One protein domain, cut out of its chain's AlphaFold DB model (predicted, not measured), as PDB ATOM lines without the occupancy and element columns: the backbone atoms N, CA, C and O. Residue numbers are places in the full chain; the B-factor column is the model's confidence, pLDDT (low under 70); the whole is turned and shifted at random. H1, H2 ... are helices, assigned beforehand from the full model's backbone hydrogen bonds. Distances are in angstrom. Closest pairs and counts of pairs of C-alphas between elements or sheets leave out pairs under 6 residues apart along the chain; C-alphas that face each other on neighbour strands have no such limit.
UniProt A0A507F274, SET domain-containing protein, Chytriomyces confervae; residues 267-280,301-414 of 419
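AT A GLANCE: This is residues 267 to 280 and 301 to 414 of the 419 residues of the protein "SET domain-containing protein" of Chytriomyces confervae (UniProt A0A507F274). Three helices lie lengthwise in a long, loose rod, an up-and-down bundle in which each helix runs against the one before it. They are staggered: H1 reaches toward one end of the rod, H3 toward the other, with the shorter H2 alongside both; two stretches with no named element, residues 267 to 280 and 301 to 318, gather near the beginning of H1. The printed part has 128 residues, with helices H1, H2 and H3 in that order and no named strand; its class is all helix. The radius of gyration of the C-alphas is 18.8 A and the spans are 63 by 23 by 19 A.

HOW THE PARTS SIT: Look first at residues 273 to 274, which pair briefly with residues 303 to 304, antiparallel. Then comes H1, residues 319 to 352, and after a short link H2, residues 360 to 377. These two form a helical hairpin at a shallow tilt of 13 degrees; H1 touches H2 with residues 332 to 347 alone, and the closest C-alphas, of Ala 332 and Ser 377, are 5.7 A apart. A second short link leads to H3, residues 386 to 414, which makes a helical hairpin with H2 at a shallow tilt of 25 degrees, the closest C-alphas being those of Lys 367 and Thr 395, 5.4 A apart. H1 and H3 touch and run the same way at a shallow tilt of 27 degrees; C-alphas 340 and 391 are their closest, at 6.6 A. In H1, H2 and H3 every O i to N i+4 pair is within hydrogen-bond range.

IN THESE COORDINATES: Find C-alpha 319 at (100.822, 85.955, 43.963); from there H1 runs 49.3 A to residue 352. H2 covers 25.4 A from residue 360 to 377. H3 covers 42.4 A from residue 386 to C-alpha 414 at (96.177, 31.714, 77.701).

THE WHOLE: The C-alphas of Thr 318 and Ala 414 are farthest apart, 64.5 A. Residues 281 to 300 are not printed, and C-alphas 280 and 301 stand 13.3 A apart across the cut. Mean pLDDT of the printed part is 74.9; it is under 70 at residues 267 to 280, 301 to 305, 312, 384, 411 and 414.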
ATOM      1  N   GLY A 267     109.510  73.736  56.358       42.66
ATOM      2  CA  GLY A 267     109.632  74.207  54.982       42.66
ATOM      3  C   GLY A 267     110.901  75.053  54.948       42.66
ATOM      4  O   GLY A 267     110.992  76.024  55.694       42.66
ATOM      5  N   VAL A 268     111.915  74.625  54.205       38.31
ATOM      6  CA  VAL A 268     113.254  75.221  54.277       38.31
ATOM      7  C   VAL A 268     113.192  76.685  53.823       38.31
ATOM      8  O   VAL A 268     112.636  76.987  52.759       38.31
ATOM      9  N   GLU A 269     113.765  77.606  54.604       38.34
ATOM     10  CA  GLU A 269     114.145  78.923  54.081       38.34
ATOM     11  C   GLU A 269     115.181  78.703  52.969       38.34
ATOM     12  O   GLU A 269     116.280  78.224  53.230       38.34
ATOM     13  N   GLY A 270     114.820  79.010  51.720       40.75
ATOM     14  CA  GLY A 270     115.704  78.842  50.558       40.75
ATOM     15  C   GLY A 270     115.356  77.696  49.602       40.75
ATOM     16  O   GLY A 270     116.040  77.540  48.595       40.75
ATOM     17  N   GLU A 271     114.291  76.921  49.842       51.28
ATOM     18  CA  GLU A 271     113.755  76.020  48.807       51.28
ATOM     19  C   GLU A 271     112.848  76.784  47.830       51.28
ATOM     20  O   GLU A 271     111.859  77.396  48.249       51.28
ATOM     21  N   ASP A 272     113.140  76.688  46.526       48.22
ATOM     22  CA  ASP A 272     112.286  77.228  45.453       48.22
ATOM     23  C   ASP A 272     110.952  76.466  45.351       48.22
ATOM     24  O   ASP A 272     110.016  76.956  44.746       48.22
ATOM     25  N   LEU A 273     110.776  75.298  45.979       54.09
ATOM     26  CA  LEU A 273     109.497  74.579  45.951       54.09
ATOM     27  C   LEU A 273     108.579  74.971  47.121       54.09
ATOM     28  O   LEU A 273     108.996  75.061  48.278       54.09
ATOM     29  N   ALA A 274     107.298  75.196  46.833       58.00
ATOM     30  CA  ALA A 274     106.248  75.270  47.838       58.00
ATOM     31  C   ALA A 274     105.956  73.858  48.366       58.00
ATOM     32  O   ALA A 274     105.762  72.923  47.592       58.00
ATOM     33  N   CYS A 275     105.864  73.716  49.691       59.66
ATOM     34  CA  CYS A 275     105.498  72.468  50.373       59.66
ATOM     35  C   CYS A 275     104.089  71.954  50.011       59.66
ATOM     36  O   CYS A 275     103.718  70.841  50.389       59.66
ATOM     37  N   SER A 276     103.303  72.757  49.293       57.09
ATOM     38  CA  SER A 276     101.894  72.521  49.009       57.09
ATOM     39  C   SER A 276     101.682  71.858  47.639       57.09
ATOM     40  O   SER A 276     102.166  72.354  46.626       57.09
ATOM     41  N   ALA A 277     100.916  70.765  47.588       54.22
ATOM     42  CA  ALA A 277     100.249  70.293  46.376       54.22
ATOM     43  C   ALA A 277      98.877  70.976  46.311       54.22
ATOM     44  O   ALA A 277      98.064  70.848  47.223       54.22
ATOM     45  N   PHE A 278      98.634  71.779  45.284       54.31
ATOM     46  CA  PHE A 278      97.601  72.812  45.340       54.31
ATOM     47  C   PHE A 278      96.164  72.245  45.331       54.31
ATOM     48  O   PHE A 278      95.646  71.816  44.307       54.31
ATOM     49  N   ILE A 279      95.573  72.255  46.533       48.47
ATOM     50  CA  ILE A 279      94.187  72.497  46.990       48.47
ATOM     51  C   ILE A 279      93.029  72.028  46.097       48.47
ATOM     52  O   ILE A 279      92.691  72.634  45.091       48.47
ATOM     53  N   ARG A 280      92.260  71.064  46.615       40.94
ATOM     54  CA  ARG A 280      90.897  70.703  46.185       40.94
ATOM     55  C   ARG A 280      89.871  71.716  46.722       40.94
ATOM     56  O   ARG A 280      89.695  71.804  47.935       40.94
ATOM     57  N   GLY A 301     101.583  67.998  41.378       60.81
ATOM     58  CA  GLY A 301     102.974  68.367  41.109       60.81
ATOM     59  C   GLY A 301     103.524  69.512  41.970       60.81
ATOM     60  O   GLY A 301     102.748  70.352  42.429       60.81
ATOM     61  N   PRO A 302     104.853  69.590  42.158       66.69
ATOM     62  CA  PRO A 302     105.484  70.647  42.945       66.69
ATOM     63  C   PRO A 302     105.315  72.029  42.282       66.69
ATOM     64  O   PRO A 302     105.396  72.153  41.056       66.69
ATOM     65  N   LEU A 303     105.076  73.073  43.088       68.56
ATOM     66  CA  LEU A 303     105.012  74.472  42.637       68.56
ATOM     67  C   LEU A 303     106.311  75.203  42.965       68.56
ATOM     68  O   LEU A 303     106.727  75.201  44.119       68.56
ATOM     69  N   ARG A 304     106.890  75.910  41.993       68.56
ATOM     70  CA  ARG A 304     108.009  76.829  42.237       68.56
ATOM     71  C   ARG A 304     107.529  78.177  42.783       68.56
ATOM     72  O   ARG A 304     106.657  78.803  42.182       68.56
ATOM     73  N   LYS A 305     108.108  78.650  43.885       69.38
ATOM     74  CA  LYS A 305     107.807  79.927  44.545       69.38
ATOM     75  C   LYS A 305     108.249  81.102  43.681       69.38
ATOM     76  O   LYS A 305     107.480  82.047  43.525       69.38
ATOM     77  N   GLU A 306     109.444  81.031  43.090       70.88
ATOM     78  CA  GLU A 306     109.999  82.136  42.300       70.88
ATOM     79  C   GLU A 306     109.257  82.308  40.974       70.88
ATOM     80  O   GLU A 306     108.840  83.409  40.606       70.88
ATOM     81  N   THR A 307     109.051  81.202  40.254       76.81
ATOM     82  CA  THR A 307     108.401  81.243  38.935       76.81
ATOM     83  C   THR A 307     106.879  81.242  39.022       76.81
ATOM     84  O   THR A 307     106.221  81.697  38.086       76.81
ATOM     85  N   ARG A 308     106.306  80.788  40.146       77.19
ATOM     86  CA  ARG A 308     104.862  80.560  40.340       77.19
ATOM     87  C   ARG A 308     104.283  79.566  39.333       77.19
ATOM     88  O   ARG A 308     103.118  79.679  38.966       77.19
ATOM     89  N   VAL A 309     105.087  78.606  38.872       74.62
ATOM     90  CA  VAL A 309     104.685  77.596  37.880       74.62
ATOM     91  C   VAL A 309     104.793  76.191  38.463       74.62
ATOM     92  O   VAL A 309     105.807  75.834  39.069       74.62
ATOM     93  N   CYS A 310     103.733  75.393  38.313       73.31
ATOM     94  CA  CYS A 310     103.756  73.976  38.676       73.31
ATOM     95  C   CYS A 310     104.607  73.195  37.674       73.31
ATOM     96  O   CYS A 310     104.356  73.252  36.474       73.31
ATOM     97  N   GLU A 311     105.570  72.402  38.138       70.94
ATOM     98  CA  GLU A 311     106.474  71.681  37.232       70.94
ATOM     99  C   GLU A 311     105.780  70.569  36.440       70.94
ATOM    100  O   GLU A 311     106.206  70.219  35.340       70.94
ATOM    101  N   THR A 312     104.696  70.010  36.976       69.50
ATOM    102  CA  THR A 312     104.011  68.871  36.355       69.50
ATOM    103  C   THR A 312     102.983  69.305  35.317       69.50
ATOM    104  O   THR A 312     102.959  68.746  34.224       69.50
ATOM    105  N   CYS A 313     102.135  70.288  35.628       72.31
ATOM    106  CA  CYS A 313     101.073  70.734  34.715       72.31
ATOM    107  C   CYS A 313     101.326  72.105  34.084       72.31
ATOM    108  O   CYS A 313     100.518  72.543  33.272       72.31
ATOM    109  N   GLN A 314     102.421  72.781  34.450       76.88
ATOM    110  CA  GLN A 314     102.811  74.095  33.925       76.88
ATOM    111  C   GLN A 314     101.786  75.211  34.192       76.88
ATOM    112  O   GLN A 314     101.855  76.284  33.597       76.88
ATOM    113  N   THR A 315     100.842  74.994  35.115       74.44
ATOM    114  CA  THR A 315      99.894  76.025  35.551       74.44
ATOM    115  C   THR A 315     100.640  77.153  36.252       74.44
ATOM    116  O   THR A 315     101.432  76.899  37.163       74.44
ATOM    117  N   GLN A 316     100.367  78.388  35.830       78.81
ATOM    118  CA  GLN A 316     100.897  79.604  36.432       78.81
ATOM    119  C   GLN A 316      99.923  80.148  37.481       78.81
ATOM    120  O   GLN A 316      98.729  80.263  37.216       78.81
ATOM    121  N   PHE A 317     100.449  80.515  38.644       71.19
ATOM    122  CA  PHE A 317      99.687  81.021  39.779       71.19
ATOM    123  C   PHE A 317      99.896  82.523  39.958       71.19
ATOM    124  O   PHE A 317     100.979  83.073  39.713       71.19
ATOM    125  N   THR A 318      98.853  83.203  40.422       79.38
ATOM    126  CA  THR A 318      98.966  84.578  40.906       79.38
ATOM    127  C   THR A 318      99.680  84.614  42.262       79.38
ATOM    128  O   THR A 318      99.818  83.602  42.947       79.38
ATOM    129  N   LEU A 319     100.165  85.794  42.662       76.00
ATOM    130  CA  LEU A 319     100.822  85.955  43.963       76.00
ATOM    131  C   LEU A 319      99.879  85.642  45.152       76.00
ATOM    132  O   LEU A 319     100.303  84.883  46.019       76.00
ATOM    133  N   PRO A 320      98.608  86.101  45.175       75.62
ATOM    134  CA  PRO A 320      97.682  85.749  46.257       75.62
ATOM    135  C   PRO A 320      97.379  84.246  46.353       75.62
ATOM    136  O   PRO A 320      97.304  83.708  47.452       75.62
ATOM    137  N   GLU A 321      97.242  83.550  45.218       73.19
ATOM    138  CA  GLU A 321      97.018  82.092  45.200       73.19
ATOM    139  C   GLU A 321      98.231  81.321  45.740       73.19
ATOM    140  O   GLU A 321      98.073  80.320  46.444       73.19
ATOM    141  N   LEU A 322      99.450  81.795  45.445       73.00
ATOM    142  CA  LEU A 322     100.675  81.250  46.029       73.00
ATOM    143  C   LEU A 322     100.706  81.471  47.551       73.00
ATOM    144  O   LEU A 322     100.987  80.533  48.293       73.00
ATOM    145  N   GLU A 323     100.415  82.685  48.022       74.12
ATOM    146  CA  GLU A 323     100.405  83.023  49.454       74.12
ATOM    147  C   GLU A 323      99.385  82.185  50.237       74.12
ATOM    148  O   GLU A 323      99.728  81.608  51.271       74.12
ATOM    149  N   GLU A 324      98.156  82.051  49.726       73.75
ATOM    150  CA  GLU A 324      97.102  81.238  50.346       73.75
ATOM    151  C   GLU A 324      97.532  79.773  50.489       73.75
ATOM    152  O   GLU A 324      97.387  79.163  51.552       73.75
ATOM    153  N   ALA A 325      98.119  79.198  49.444       71.44
ATOM    154  CA  ALA A 325      98.556  77.815  49.496       71.44
ATOM    155  C   ALA A 325      99.779  77.585  50.378       71.44
ATOM    156  O   ALA A 325      99.873  76.528  51.005       71.44
ATOM    157  N   LEU A 326     100.706  78.543  50.456       72.44
ATOM    158  CA  LEU A 326     101.820  78.486  51.404       72.44
ATOM    159  C   LEU A 326     101.308  78.534  52.846       72.44
ATOM    160  O   LEU A 326     101.768  77.756  53.681       72.44
ATOM    161  N   LEU A 327     100.322  79.389  53.139       73.06
ATOM    162  CA  LEU A 327      99.676  79.448  54.452       73.06
ATOM    163  C   LEU A 327      99.006  78.119  54.816       73.06
ATOM    164  O   LEU A 327      99.235  77.600  55.909       73.06
ATOM    165  N   LEU A 328      98.232  77.536  53.897       73.50
ATOM    166  CA  LEU A 328      97.572  76.244  54.108       73.50
ATOM    167  C   LEU A 328      98.574  75.094  54.267       73.50
ATOM    168  O   LEU A 328      98.393  74.239  55.134       73.50
ATOM    169  N   GLY A 329      99.647  75.084  53.473       74.81
ATOM    170  CA  GLY A 329     100.731  74.111  53.605       74.81
ATOM    171  C   GLY A 329     101.417  74.202  54.966       74.81
ATOM    172  O   GLY A 329     101.580  73.189  55.646       74.81
ATOM    173  N   ASN A 330     101.746  75.417  55.410       75.19
ATOM    174  CA  ASN A 330     102.345  75.656  56.722       75.19
ATOM    175  C   ASN A 330     101.418  75.230  57.870       75.19
ATOM    176  O   ASN A 330     101.875  74.593  58.819       75.19
ATOM    177  N   ASP A 331     100.122  75.533  57.784       78.25
ATOM    178  CA  ASP A 331      99.130  75.085  58.767       78.25
ATOM    179  C   ASP A 331      99.032  73.550  58.822       78.25
ATOM    180  O   ASP A 331      99.074  72.966  59.909       78.25
ATOM    181  N   ALA A 332      98.998  72.876  57.666       80.81
ATOM    182  CA  ALA A 332      98.993  71.415  57.591       80.81
ATOM    183  C   ALA A 332     100.250  70.806  58.239       80.81
ATOM    184  O   ALA A 332     100.144  69.916  59.088       80.81
ATOM    185  N   VAL A 333     101.438  71.327  57.912       76.56
ATOM    186  CA  VAL A 333     102.702  70.886  58.522       76.56
ATOM    187  C   VAL A 333     102.687  71.099  60.038       76.56
ATOM    188  O   VAL A 333     103.052  70.188  60.784       76.56
ATOM    189  N   ASN A 334     102.219  72.251  60.523       76.81
ATOM    190  CA  ASN A 334     102.153  72.549  61.956       76.81
ATOM    191  C   ASN A 334     101.189  71.624  62.711       76.81
ATOM    192  O   ASN A 334     101.536  71.116  63.780       76.81
ATOM    193  N   LYS A 335     100.009  71.336  62.152       82.50
ATOM    194  CA  LYS A 335      99.059  70.373  62.737       82.50
ATOM    195  C   LYS A 335      99.671  68.985  62.871       82.50
ATOM    196  O   LYS A 335      99.511  68.334  63.906       82.50
ATOM    197  N   VAL A 336     100.396  68.548  61.844       81.75
ATOM    198  CA  VAL A 336     101.102  67.268  61.872       81.75
ATOM    199  C   VAL A 336     102.209  67.269  62.926       81.75
ATOM    200  O   VAL A 336     102.288  66.315  63.699       81.75
ATOM    201  N   LYS A 337     103.022  68.330  63.013       76.44
ATOM    202  CA  LYS A 337     104.059  68.472  64.050       76.44
ATOM    203  C   LYS A 337     103.492  68.302  65.452       76.44
ATOM    204  O   LYS A 337     103.994  67.491  66.222       76.44
ATOM    205  N   ILE A 338     102.417  69.023  65.762       78.25
ATOM    206  CA  ILE A 338     101.769  68.952  67.075       78.25
ATOM    207  C   ILE A 338     101.301  67.519  67.358       78.25
ATOM    208  O   ILE A 338     101.629  66.959  68.401       78.25
ATOM    209  N   ALA A 339     100.586  66.897  66.417       83.06
ATOM    210  CA  ALA A 339     100.043  65.554  66.614       83.06
ATOM    211  C   ALA A 339     101.131  64.486  66.797       83.06
ATOM    212  O   ALA A 339     100.964  63.561  67.595       83.06
ATOM    213  N   VAL A 340     102.243  64.601  66.070       79.06
ATOM    214  CA  VAL A 340     103.363  63.668  66.204       79.06
ATOM    215  C   VAL A 340     104.110  63.898  67.523       79.06
ATOM    216  O   VAL A 340     104.398  62.922  68.212       79.06
ATOM    217  N   ALA A 341     104.357  65.147  67.930       76.00
ATOM    218  CA  ALA A 341     104.982  65.460  69.218       76.00
ATOM    219  C   ALA A 341     104.150  64.930  70.400       76.00
ATOM    220  O   ALA A 341     104.680  64.311  71.325       76.00
ATOM    221  N   GLU A 342     102.829  65.107  70.346       83.44
ATOM    222  CA  GLU A 342     101.899  64.546  71.328       83.44
ATOM    223  C   GLU A 342     101.936  63.012  71.340       83.44
ATOM    224  O   GLU A 342     101.981  62.412  72.414       83.44
ATOM    225  N   GLY A 343     101.974  62.372  70.166       82.75
ATOM    226  CA  GLY A 343     102.075  60.916  70.060       82.75
ATOM    227  C   GLY A 343     103.380  60.358  70.635       82.75
ATOM    228  O   GLY A 343     103.347  59.374  71.372       82.75
ATOM    229  N   TRP A 344     104.521  61.007  70.381       80.62
ATOM    230  CA  TRP A 344     105.804  60.626  70.988       80.62
ATOM    231  C   TRP A 344     105.809  60.797  72.502       80.62
ATOM    232  O   TRP A 344     106.258  59.907  73.227       80.62
ATOM    233  N   LYS A 345     105.261  61.909  72.997       82.38
ATOM    234  CA  LYS A 345     105.107  62.133  74.436       82.38
ATOM    235  C   LYS A 345     104.239  61.048  75.076       82.38
ATOM    236  O   LYS A 345     104.593  60.535  76.137       82.38
ATOM    237  N   PHE A 346     103.137  60.672  74.426       86.81
ATOM    238  CA  PHE A 346     102.271  59.591  74.890       86.81
ATOM    239  C   PHE A 346     103.020  58.258  74.949       86.81
ATOM    240  O   PHE A 346     102.990  57.588  75.977       86.81
ATOM    241  N   ILE A 347     103.740  57.902  73.884       81.38
ATOM    242  CA  ILE A 347     104.571  56.695  73.823       81.38
ATOM    243  C   ILE A 347     105.586  56.649  74.961       81.38
ATOM    244  O   ILE A 347     105.697  55.624  75.623       81.38
ATOM    245  N   SER A 348     106.315  57.743  75.186       80.88
ATOM    246  CA  SER A 348     107.348  57.802  76.222       80.88
ATOM    247  C   SER A 348     106.753  57.525  77.605       80.88
ATOM    248  O   SER A 348     107.242  56.668  78.340       80.88
ATOM    249  N   ASN A 349     105.614  58.151  77.914       84.31
ATOM    250  CA  ASN A 349     104.880  57.901  79.155       84.31
ATOM    251  C   ASN A 349     104.336  56.465  79.236       84.31
ATOM    252  O   ASN A 349     104.382  55.846  80.298       84.31
ATOM    253  N   PHE A 350     103.828  55.936  78.121       85.00
ATOM    254  CA  PHE A 350     103.290  54.582  78.016       85.00
ATOM    255  C   PHE A 350     104.367  53.512  78.245       85.00
ATOM    256  O   PHE A 350     104.133  52.514  78.921       85.00
ATOM    257  N   GLU A 351     105.564  53.705  77.696       81.31
ATOM    258  CA  GLU A 351     106.685  52.786  77.889       81.31
ATOM    259  C   GLU A 351     107.276  52.916  79.299       81.31
ATOM    260  O   GLU A 351     107.588  51.897  79.916       81.31
ATOM    261  N   ALA A 352     107.349  54.133  79.854       81.81
ATOM    262  CA  ALA A 352     107.807  54.372  81.224       81.81
ATOM    263  C   ALA A 352     106.897  53.731  82.290       81.81
ATOM    264  O   ALA A 352     107.384  53.311  83.338       81.81
ATOM    265  N   SER A 353     105.593  53.610  82.025       83.75
ATOM    266  CA  SER A 353     104.652  52.911  82.909       83.75
ATOM    267  C   SER A 353     104.665  51.383  82.748       83.75
ATOM    268  O   SER A 353     103.909  50.689  83.426       83.75
ATOM    269  N   GLY A 354     105.519  50.842  81.871       76.94
ATOM    270  CA  GLY A 354     105.603  49.409  81.578       76.94
ATOM    271  C   GLY A 354     104.538  48.897  80.604       76.94
ATOM    272  O   GLY A 354     104.499  47.695  80.337       76.94
ATOM    273  N   GLY A 355     103.717  49.792  80.047       77.50
ATOM    274  CA  GLY A 355     102.625  49.478  79.134       77.50
ATOM    275  C   GLY A 355     101.437  48.780  79.803       77.50
ATOM    276  O   GLY A 355     101.580  47.922  80.677       77.50
ATOM    277  N   SER A 356     100.223  49.129  79.381       78.62
ATOM    278  CA  SER A 356      99.004  48.500  79.893       78.62
ATOM    279  C   SER A 356      97.892  48.423  78.849       78.62
ATOM    280  O   SER A 356      97.929  49.092  77.814       78.62
ATOM    281  N   MET A 357      96.884  47.598  79.142       75.06
ATOM    282  CA  MET A 357      95.678  47.487  78.319       75.06
ATOM    283  C   MET A 357      94.896  48.797  78.276       75.06
ATOM    284  O   MET A 357      94.384  49.156  77.219       75.06
ATOM    285  N   GLU A 358      94.839  49.532  79.394       77.94
ATOM    286  CA  GLU A 358      94.136  50.817  79.445       77.94
ATOM    287  C   GLU A 358      94.774  51.861  78.517       77.94
ATOM    288  O   GLU A 358      94.086  52.762  78.051       77.94
ATOM    289  N   GLY A 359      96.069  51.727  78.202       83.25
ATOM    290  CA  GLY A 359      96.764  52.625  77.280       83.25
ATOM    291  C   GLY A 359      96.619  52.276  75.794       83.25
ATOM    292  O   GLY A 359      96.989  53.099  74.955       83.25
ATOM    293  N   ILE A 360      96.071  51.104  75.433       86.50
ATOM    294  CA  ILE A 360      95.892  50.709  74.021       86.50
ATOM    295  C   ILE A 360      94.947  51.661  73.293       86.50
ATOM    296  O   ILE A 360      95.239  52.051  72.163       86.50
ATOM    297  N   SER A 361      93.848  52.060  73.936       90.12
ATOM    298  CA  SER A 361      92.894  53.014  73.361       90.12
ATOM    299  C   SER A 361      93.573  54.338  73.010       90.12
ATOM    300  O   SER A 361      93.359  54.852  71.918       90.12
ATOM    301  N   GLY A 362      94.464  54.836  73.873       92.00
ATOM    302  CA  GLY A 362      95.257  56.037  73.604       92.00
ATOM    303  C   GLY A 362      96.236  55.858  72.439       92.00
ATOM    304  O   GLY A 362      96.326  56.723  71.569       92.00
ATOM    305  N   LEU A 363      96.928  54.712  72.351       89.69
ATOM    306  CA  LEU A 363      97.788  54.410  71.196       89.69
ATOM    307  C   LEU A 363      96.988  54.395  69.881       89.69
ATOM    308  O   LEU A 363      97.448  54.920  68.865       89.69
ATOM    309  N   GLU A 364      95.797  53.795  69.895       91.44
ATOM    310  CA  GLU A 364      94.893  53.747  68.743       91.44
ATOM    311  C   GLU A 364      94.343  55.125  68.385       91.44
ATOM    312  O   GLU A 364      94.307  55.466  67.205       91.44
ATOM    313  N   GLU A 365      93.985  55.939  69.375       94.44
ATOM    314  CA  GLU A 365      93.523  57.311  69.178       94.44
ATOM    315  C   GLU A 365      94.588  58.163  68.482       94.44
ATOM    316  O   GLU A 365      94.317  58.764  67.438       94.44
ATOM    317  N   HIS A 366      95.827  58.152  68.985       91.94
ATOM    318  CA  HIS A 366      96.937  58.859  68.345       91.94
ATOM    319  C   HIS A 366      97.199  58.339  66.925       91.94
ATOM    320  O   HIS A 366      97.420  59.132  66.006       91.94
ATOM    321  N   LYS A 367      97.120  57.019  66.711       90.94
ATOM    322  CA  LYS A 367      97.307  56.408  65.388       90.94
ATOM    323  C   LYS A 367      96.220  56.860  64.408       90.94
ATOM    324  O   LYS A 367      96.545  57.299  63.306       90.94
ATOM    325  N   MET A 368      94.951  56.790  64.807       92.56
ATOM    326  CA  MET A 368      93.812  57.227  63.995       92.56
ATOM    327  C   MET A 368      93.882  58.725  63.697       92.56
ATOM    328  O   MET A 368      93.641  59.138  62.563       92.56
ATOM    329  N   ARG A 369      94.275  59.546  64.679       93.88
ATOM    330  CA  ARG A 369      94.467  60.989  64.491       93.88
ATOM    331  C   ARG A 369      95.529  61.288  63.435       93.88
ATOM    332  O   ARG A 369      95.293  62.137  62.579       93.88
ATOM    333  N   LEU A 370      96.663  60.584  63.450       89.75
ATOM    334  CA  LEU A 370      97.698  60.732  62.419       89.75
ATOM    335  C   LEU A 370      97.213  60.267  61.044       89.75
ATOM    336  O   LEU A 370      97.482  60.936  60.053       89.75
ATOM    337  N   GLN A 371      96.474  59.158  60.963       90.19
ATOM    338  CA  GLN A 371      95.904  58.685  59.696       90.19
ATOM    339  C   GLN A 371      94.925  59.705  59.100       90.19
ATOM    340  O   GLN A 371      95.047  60.053  57.928       90.19
ATOM    341  N   LYS A 372      94.035  60.263  59.926       90.94
ATOM    342  CA  LYS A 372      93.104  61.318  59.514       90.94
ATOM    343  C   LYS A 372      93.837  62.581  59.055       90.94
ATOM    344  O   LYS A 372      93.572  63.086  57.969       90.94
ATOM    345  N   LEU A 373      94.811  63.053  59.837       89.44
ATOM    346  CA  LEU A 373      95.636  64.205  59.461       89.44
ATOM    347  C   LEU A 373      96.410  63.961  58.166       89.44
ATOM    348  O   LEU A 373      96.623  64.900  57.405       89.44
ATOM    349  N   LYS A 374      96.824  62.718  57.892       87.25
ATOM    350  CA  LYS A 374      97.500  62.364  56.643       87.25
ATOM    351  C   LYS A 374      96.553  62.530  55.459       87.25
ATOM    352  O   LYS A 374      96.946  63.135  54.470       87.25
ATOM    353  N   GLU A 375      95.324  62.028  55.553       85.44
ATOM    354  CA  GLU A 375      94.305  62.177  54.504       85.44
ATOM    355  C   GLU A 375      93.958  63.649  54.242       85.44
ATOM    356  O   GLU A 375      93.911  64.079  53.088       85.44
ATOM    357  N   GLU A 376      93.782  64.435  55.308       84.19
ATOM    358  CA  GLU A 376      93.539  65.880  55.224       84.19
ATOM    359  C   GLU A 376      94.731  66.609  54.587       84.19
ATOM    360  O   GLU A 376      94.561  67.402  53.661       84.19
ATOM    361  N   SER A 377      95.951  66.290  55.026       82.31
ATOM    362  CA  SER A 377      97.173  66.937  54.543       82.31
ATOM    363  C   SER A 377      97.527  66.528  53.116       82.31
ATOM    364  O   SER A 377      98.099  67.336  52.402       82.31
ATOM    365  N   LEU A 378      97.171  65.328  52.643       78.12
ATOM    366  CA  LEU A 378      97.397  64.898  51.251       78.12
ATOM    367  C   LEU A 378      96.577  65.700  50.227       78.12
ATOM    368  O   LEU A 378      96.854  65.628  49.031       78.12
ATOM    369  N   CYS A 379      95.567  66.447  50.680       72.19
ATOM    370  CA  CYS A 379      94.830  67.396  49.845       72.19
ATOM    371  C   CYS A 379      95.545  68.752  49.699       72.19
ATOM    372  O   CYS A 379      95.085  69.583  48.918       72.19
ATOM    373  N   ILE A 380      96.600  68.987  50.488       72.75
ATOM    374  CA  ILE A 380      97.294  70.275  50.624       72.75
ATOM    375  C   ILE A 380      98.792  70.137  50.350       72.75
ATOM    376  O   ILE A 380      99.384  71.065  49.825       72.75
ATOM    377  N   LEU A 381      99.421  69.017  50.706       74.06
ATOM    378  CA  LEU A 381     100.856  68.748  50.601       74.06
ATOM    379  C   LEU A 381     101.119  67.668  49.550       74.06
ATOM    380  O   LEU A 381     100.338  66.723  49.404       74.06
ATOM    381  N   HIS A 382     102.256  67.774  48.863       72.88
ATOM    382  CA  HIS A 382     102.715  66.730  47.949       72.88
ATOM    383  C   HIS A 382     102.919  65.417  48.714       72.88
ATOM    384  O   HIS A 382     103.461  65.416  49.814       72.88
ATOM    385  N   GLU A 383     102.533  64.273  48.150       71.94
ATOM    386  CA  GLU A 383     102.604  62.972  48.844       71.94
ATOM    387  C   GLU A 383     104.030  62.530  49.227       71.94
ATOM    388  O   GLU A 383     104.203  61.659  50.079       71.94
ATOM    389  N   THR A 384     105.043  63.163  48.634       68.12
ATOM    390  CA  THR A 384     106.474  62.985  48.944       68.12
ATOM    391  C   THR A 384     106.982  63.935  50.027       68.12
ATOM    392  O   THR A 384     108.158  63.881  50.381       68.12
ATOM    393  N   HIS A 385     106.128  64.814  50.558       74.62
ATOM    394  CA  HIS A 385     106.519  65.766  51.583       74.62
ATOM    395  C   HIS A 385     107.070  65.032  52.813       74.62
ATOM    396  O   HIS A 385     106.438  64.101  53.324       74.62
ATOM    397  N   PHE A 386     108.225  65.471  53.323       71.75
ATOM    398  CA  PHE A 386     108.962  64.765  54.383       71.75
ATOM    399  C   PHE A 386     108.118  64.492  55.638       71.75
ATOM    400  O   PHE A 386     108.245  63.454  56.289       71.75
ATOM    401  N   VAL A 387     107.175  65.386  55.942       75.12
ATOM    402  CA  VAL A 387     106.242  65.219  57.064       75.12
ATOM    403  C   VAL A 387     105.482  63.881  57.022       75.12
ATOM    404  O   VAL A 387     105.291  63.257  58.065       75.12
ATOM    405  N   PHE A 388     105.116  63.376  55.836       77.31
ATOM    406  CA  PHE A 388     104.413  62.098  55.701       77.31
ATOM    407  C   PHE A 388     105.287  60.904  56.063       77.31
ATOM    408  O   PHE A 388     104.779  59.891  56.551       77.31
ATOM    409  N   GLN A 389     106.599  61.021  55.873       71.81
ATOM    410  CA  GLN A 389     107.539  60.014  56.329       71.81
ATOM    411  C   GLN A 389     107.626  59.985  57.859       71.81
ATOM    412  O   GLN A 389     107.598  58.901  58.455       71.81
ATOM    413  N   VAL A 390     107.694  61.150  58.504       71.88
ATOM    414  CA  VAL A 390     107.725  61.244  59.970       71.88
ATOM    415  C   VAL A 390     106.426  60.690  60.564       71.88
ATOM    416  O   VAL A 390     106.465  59.813  61.428       71.88
ATOM    417  N   MET A 391     105.275  61.094  60.014       78.44
ATOM    418  CA  MET A 391     103.967  60.540  60.381       78.44
ATOM    419  C   MET A 391     103.906  59.029  60.203       78.44
ATOM    420  O   MET A 391     103.418  58.330  61.090       78.44
ATOM    421  N   GLY A 392     104.379  58.517  59.062       76.12
ATOM    422  CA  GLY A 392     104.403  57.086  58.775       76.12
ATOM    423  C   GLY A 392     105.200  56.322  59.826       76.12
ATOM    424  O   GLY A 392     104.729  55.314  60.340       76.12
ATOM    425  N   THR A 393     106.356  56.857  60.221       72.81
ATOM    426  CA  THR A 393     107.196  56.249  61.259       72.81
ATOM    427  C   THR A 393     106.489  56.156  62.603       72.81
ATOM    428  O   THR A 393     106.411  55.070  63.175       72.81
ATOM    429  N   LEU A 394     105.909  57.261  63.076       77.94
ATOM    430  CA  LEU A 394     105.171  57.254  64.336       77.94
ATOM    431  C   LEU A 394     103.919  56.360  64.261       77.94
ATOM    432  O   LEU A 394     103.633  55.614  65.195       77.94
ATOM    433  N   THR A 395     103.194  56.381  63.140       82.06
ATOM    434  CA  THR A 395     102.012  55.527  62.921       82.06
ATOM    435  C   THR A 395     102.379  54.044  63.005       82.06
ATOM    436  O   THR A 395     101.659  53.261  63.633       82.06
ATOM    437  N   ASP A 396     103.517  53.655  62.422       72.38
ATOM    438  CA  ASP A 396     104.036  52.287  62.483       72.38
ATOM    439  C   ASP A 396     104.444  51.900  63.912       72.38
ATOM    440  O   ASP A 396     104.106  50.802  64.367       72.38
ATOM    441  N   LYS A 397     105.101  52.806  64.652       75.50
ATOM    442  CA  LYS A 397     105.447  52.624  66.073       75.50
ATOM    443  C   LYS A 397     104.204  52.421  66.936       75.50
ATOM    444  O   LYS A 397     104.136  51.431  67.666       75.50
ATOM    445  N   LEU A 398     103.203  53.293  66.816       81.69
ATOM    446  CA  LEU A 398     101.928  53.166  67.531       81.69
ATOM    447  C   LEU A 398     101.254  51.829  67.207       81.69
ATOM    448  O   LEU A 398     100.861  51.096  68.112       81.69
ATOM    449  N   GLY A 399     101.195  51.456  65.923       78.75
ATOM    450  CA  GLY A 399     100.660  50.162  65.498       78.75
ATOM    451  C   GLY A 399     101.411  48.972  66.101       78.75
ATOM    452  O   GLY A 399     100.786  48.007  66.534       78.75
ATOM    453  N   SER A 400     102.740  49.038  66.166       74.12
ATOM    454  CA  SER A 400     103.568  47.986  66.763       74.12
ATOM    455  C   SER A 400     103.364  47.864  68.270       74.12
ATOM    456  O   SER A 400     103.261  46.743  68.763       74.12
ATOM    457  N   LEU A 401     103.220  48.978  68.994       79.19
ATOM    458  CA  LEU A 401     102.896  48.950  70.422       79.19
ATOM    459  C   LEU A 401     101.509  48.365  70.679       79.19
ATOM    460  O   LEU A 401     101.387  47.460  71.497       79.19
ATOM    461  N   VAL A 402     100.486  48.789  69.930       82.31
ATOM    462  CA  VAL A 402      99.133  48.208  70.030       82.31
ATOM    463  C   VAL A 402      99.190  46.691  69.860       82.31
ATOM    464  O   VAL A 402      98.628  45.945  70.660       82.31
ATOM    465  N   ARG A 403      99.919  46.211  68.846       74.75
ATOM    466  CA  ARG A 403     100.085  44.772  68.604       74.75
ATOM    467  C   ARG A 403     100.809  44.067  69.746       74.75
ATOM    468  O   ARG A 403     100.354  43.003  70.161       74.75
ATOM    469  N   ARG A 404     101.892  44.656  70.263       76.38
ATOM    470  CA  ARG A 404     102.648  44.124  71.405       76.38
ATOM    471  C   ARG A 404     101.754  43.934  72.624       76.38
ATOM    472  O   ARG A 404     101.789  42.879  73.248       76.38
ATOM    473  N   GLU A 405     100.915  44.915  72.935       82.06
ATOM    474  CA  GLU A 405     100.076  44.864  74.132       82.06
ATOM    475  C   GLU A 405      98.868  43.944  73.984       82.06
ATOM    476  O   GLU A 405      98.603  43.140  74.879       82.06
ATOM    477  N   ARG A 406      98.203  43.952  72.821       79.06
ATOM    478  CA  ARG A 406      97.161  42.958  72.502       79.06
ATOM    479  C   ARG A 406      97.712  41.533  72.568       79.06
ATOM    480  O   ARG A 406      97.021  40.599  72.970       79.06
ATOM    481  N   TRP A 407      98.967  41.338  72.164       72.56
ATOM    482  CA  TRP A 407      99.641  40.055  72.316       72.56
ATOM    483  C   TRP A 407      99.934  39.725  73.785       72.56
ATOM    484  O   TRP A 407      99.608  38.625  74.232       72.56
ATOM    485  N   ASN A 408     100.467  40.675  74.563       73.94
ATOM    486  CA  ASN A 408     100.698  40.499  76.001       73.94
ATOM    487  C   ASN A 408      99.411  40.083  76.729       73.94
ATOM    488  O   ASN A 408      99.451  39.236  77.621       73.94
ATOM    489  N   GLU A 409      98.271  40.651  76.345       77.69
ATOM    490  CA  GLU A 409      96.961  40.306  76.891       77.69
ATOM    491  C   GLU A 409      96.531  38.881  76.535       77.69
ATOM    492  O   GLU A 409      96.205  38.102  77.434       77.69
ATOM    493  N   ARG A 410      96.579  38.517  75.246       72.50
ATOM    494  CA  ARG A 410      96.274  37.151  74.790       72.50
ATOM    495  C   ARG A 410      97.146  36.125  75.510       72.50
ATOM    496  O   ARG A 410      96.636  35.107  75.969       72.50
ATOM    497  N   ARG A 411      98.428  36.440  75.716       67.00
ATOM    498  CA  ARG A 411      99.351  35.626  76.519       67.00
ATOM    499  C   ARG A 411      98.883  35.477  77.968       67.00
ATOM    500  O   ARG A 411      98.848  34.361  78.471       67.00
ATOM    501  N   ARG A 412      98.522  36.574  78.647       70.50
ATOM    502  CA  ARG A 412      98.028  36.529  80.039       70.50
ATOM    503  C   ARG A 412      96.757  35.683  80.167       70.50
ATOM    504  O   ARG A 412      96.628  34.961  81.149       70.50
ATOM    505  N   LYS A 413      95.844  35.751  79.189       72.38
ATOM    506  CA  LYS A 413      94.625  34.923  79.143       72.38
ATOM    507  C   LYS A 413      94.955  33.437  78.963       72.38
ATOM    508  O   LYS A 413      94.546  32.632  79.788       72.38
ATOM    509  N   ALA A 414      95.795  33.100  77.985       60.56
ATOM    510  CA  ALA A 414      96.177  31.714  77.701       60.56
ATOM    511  C   ALA A 414      96.956  31.025  78.840       60.56
ATOM    512  O   ALA A 414      96.927  29.802  78.949       60.56
TER     513      ALA A 414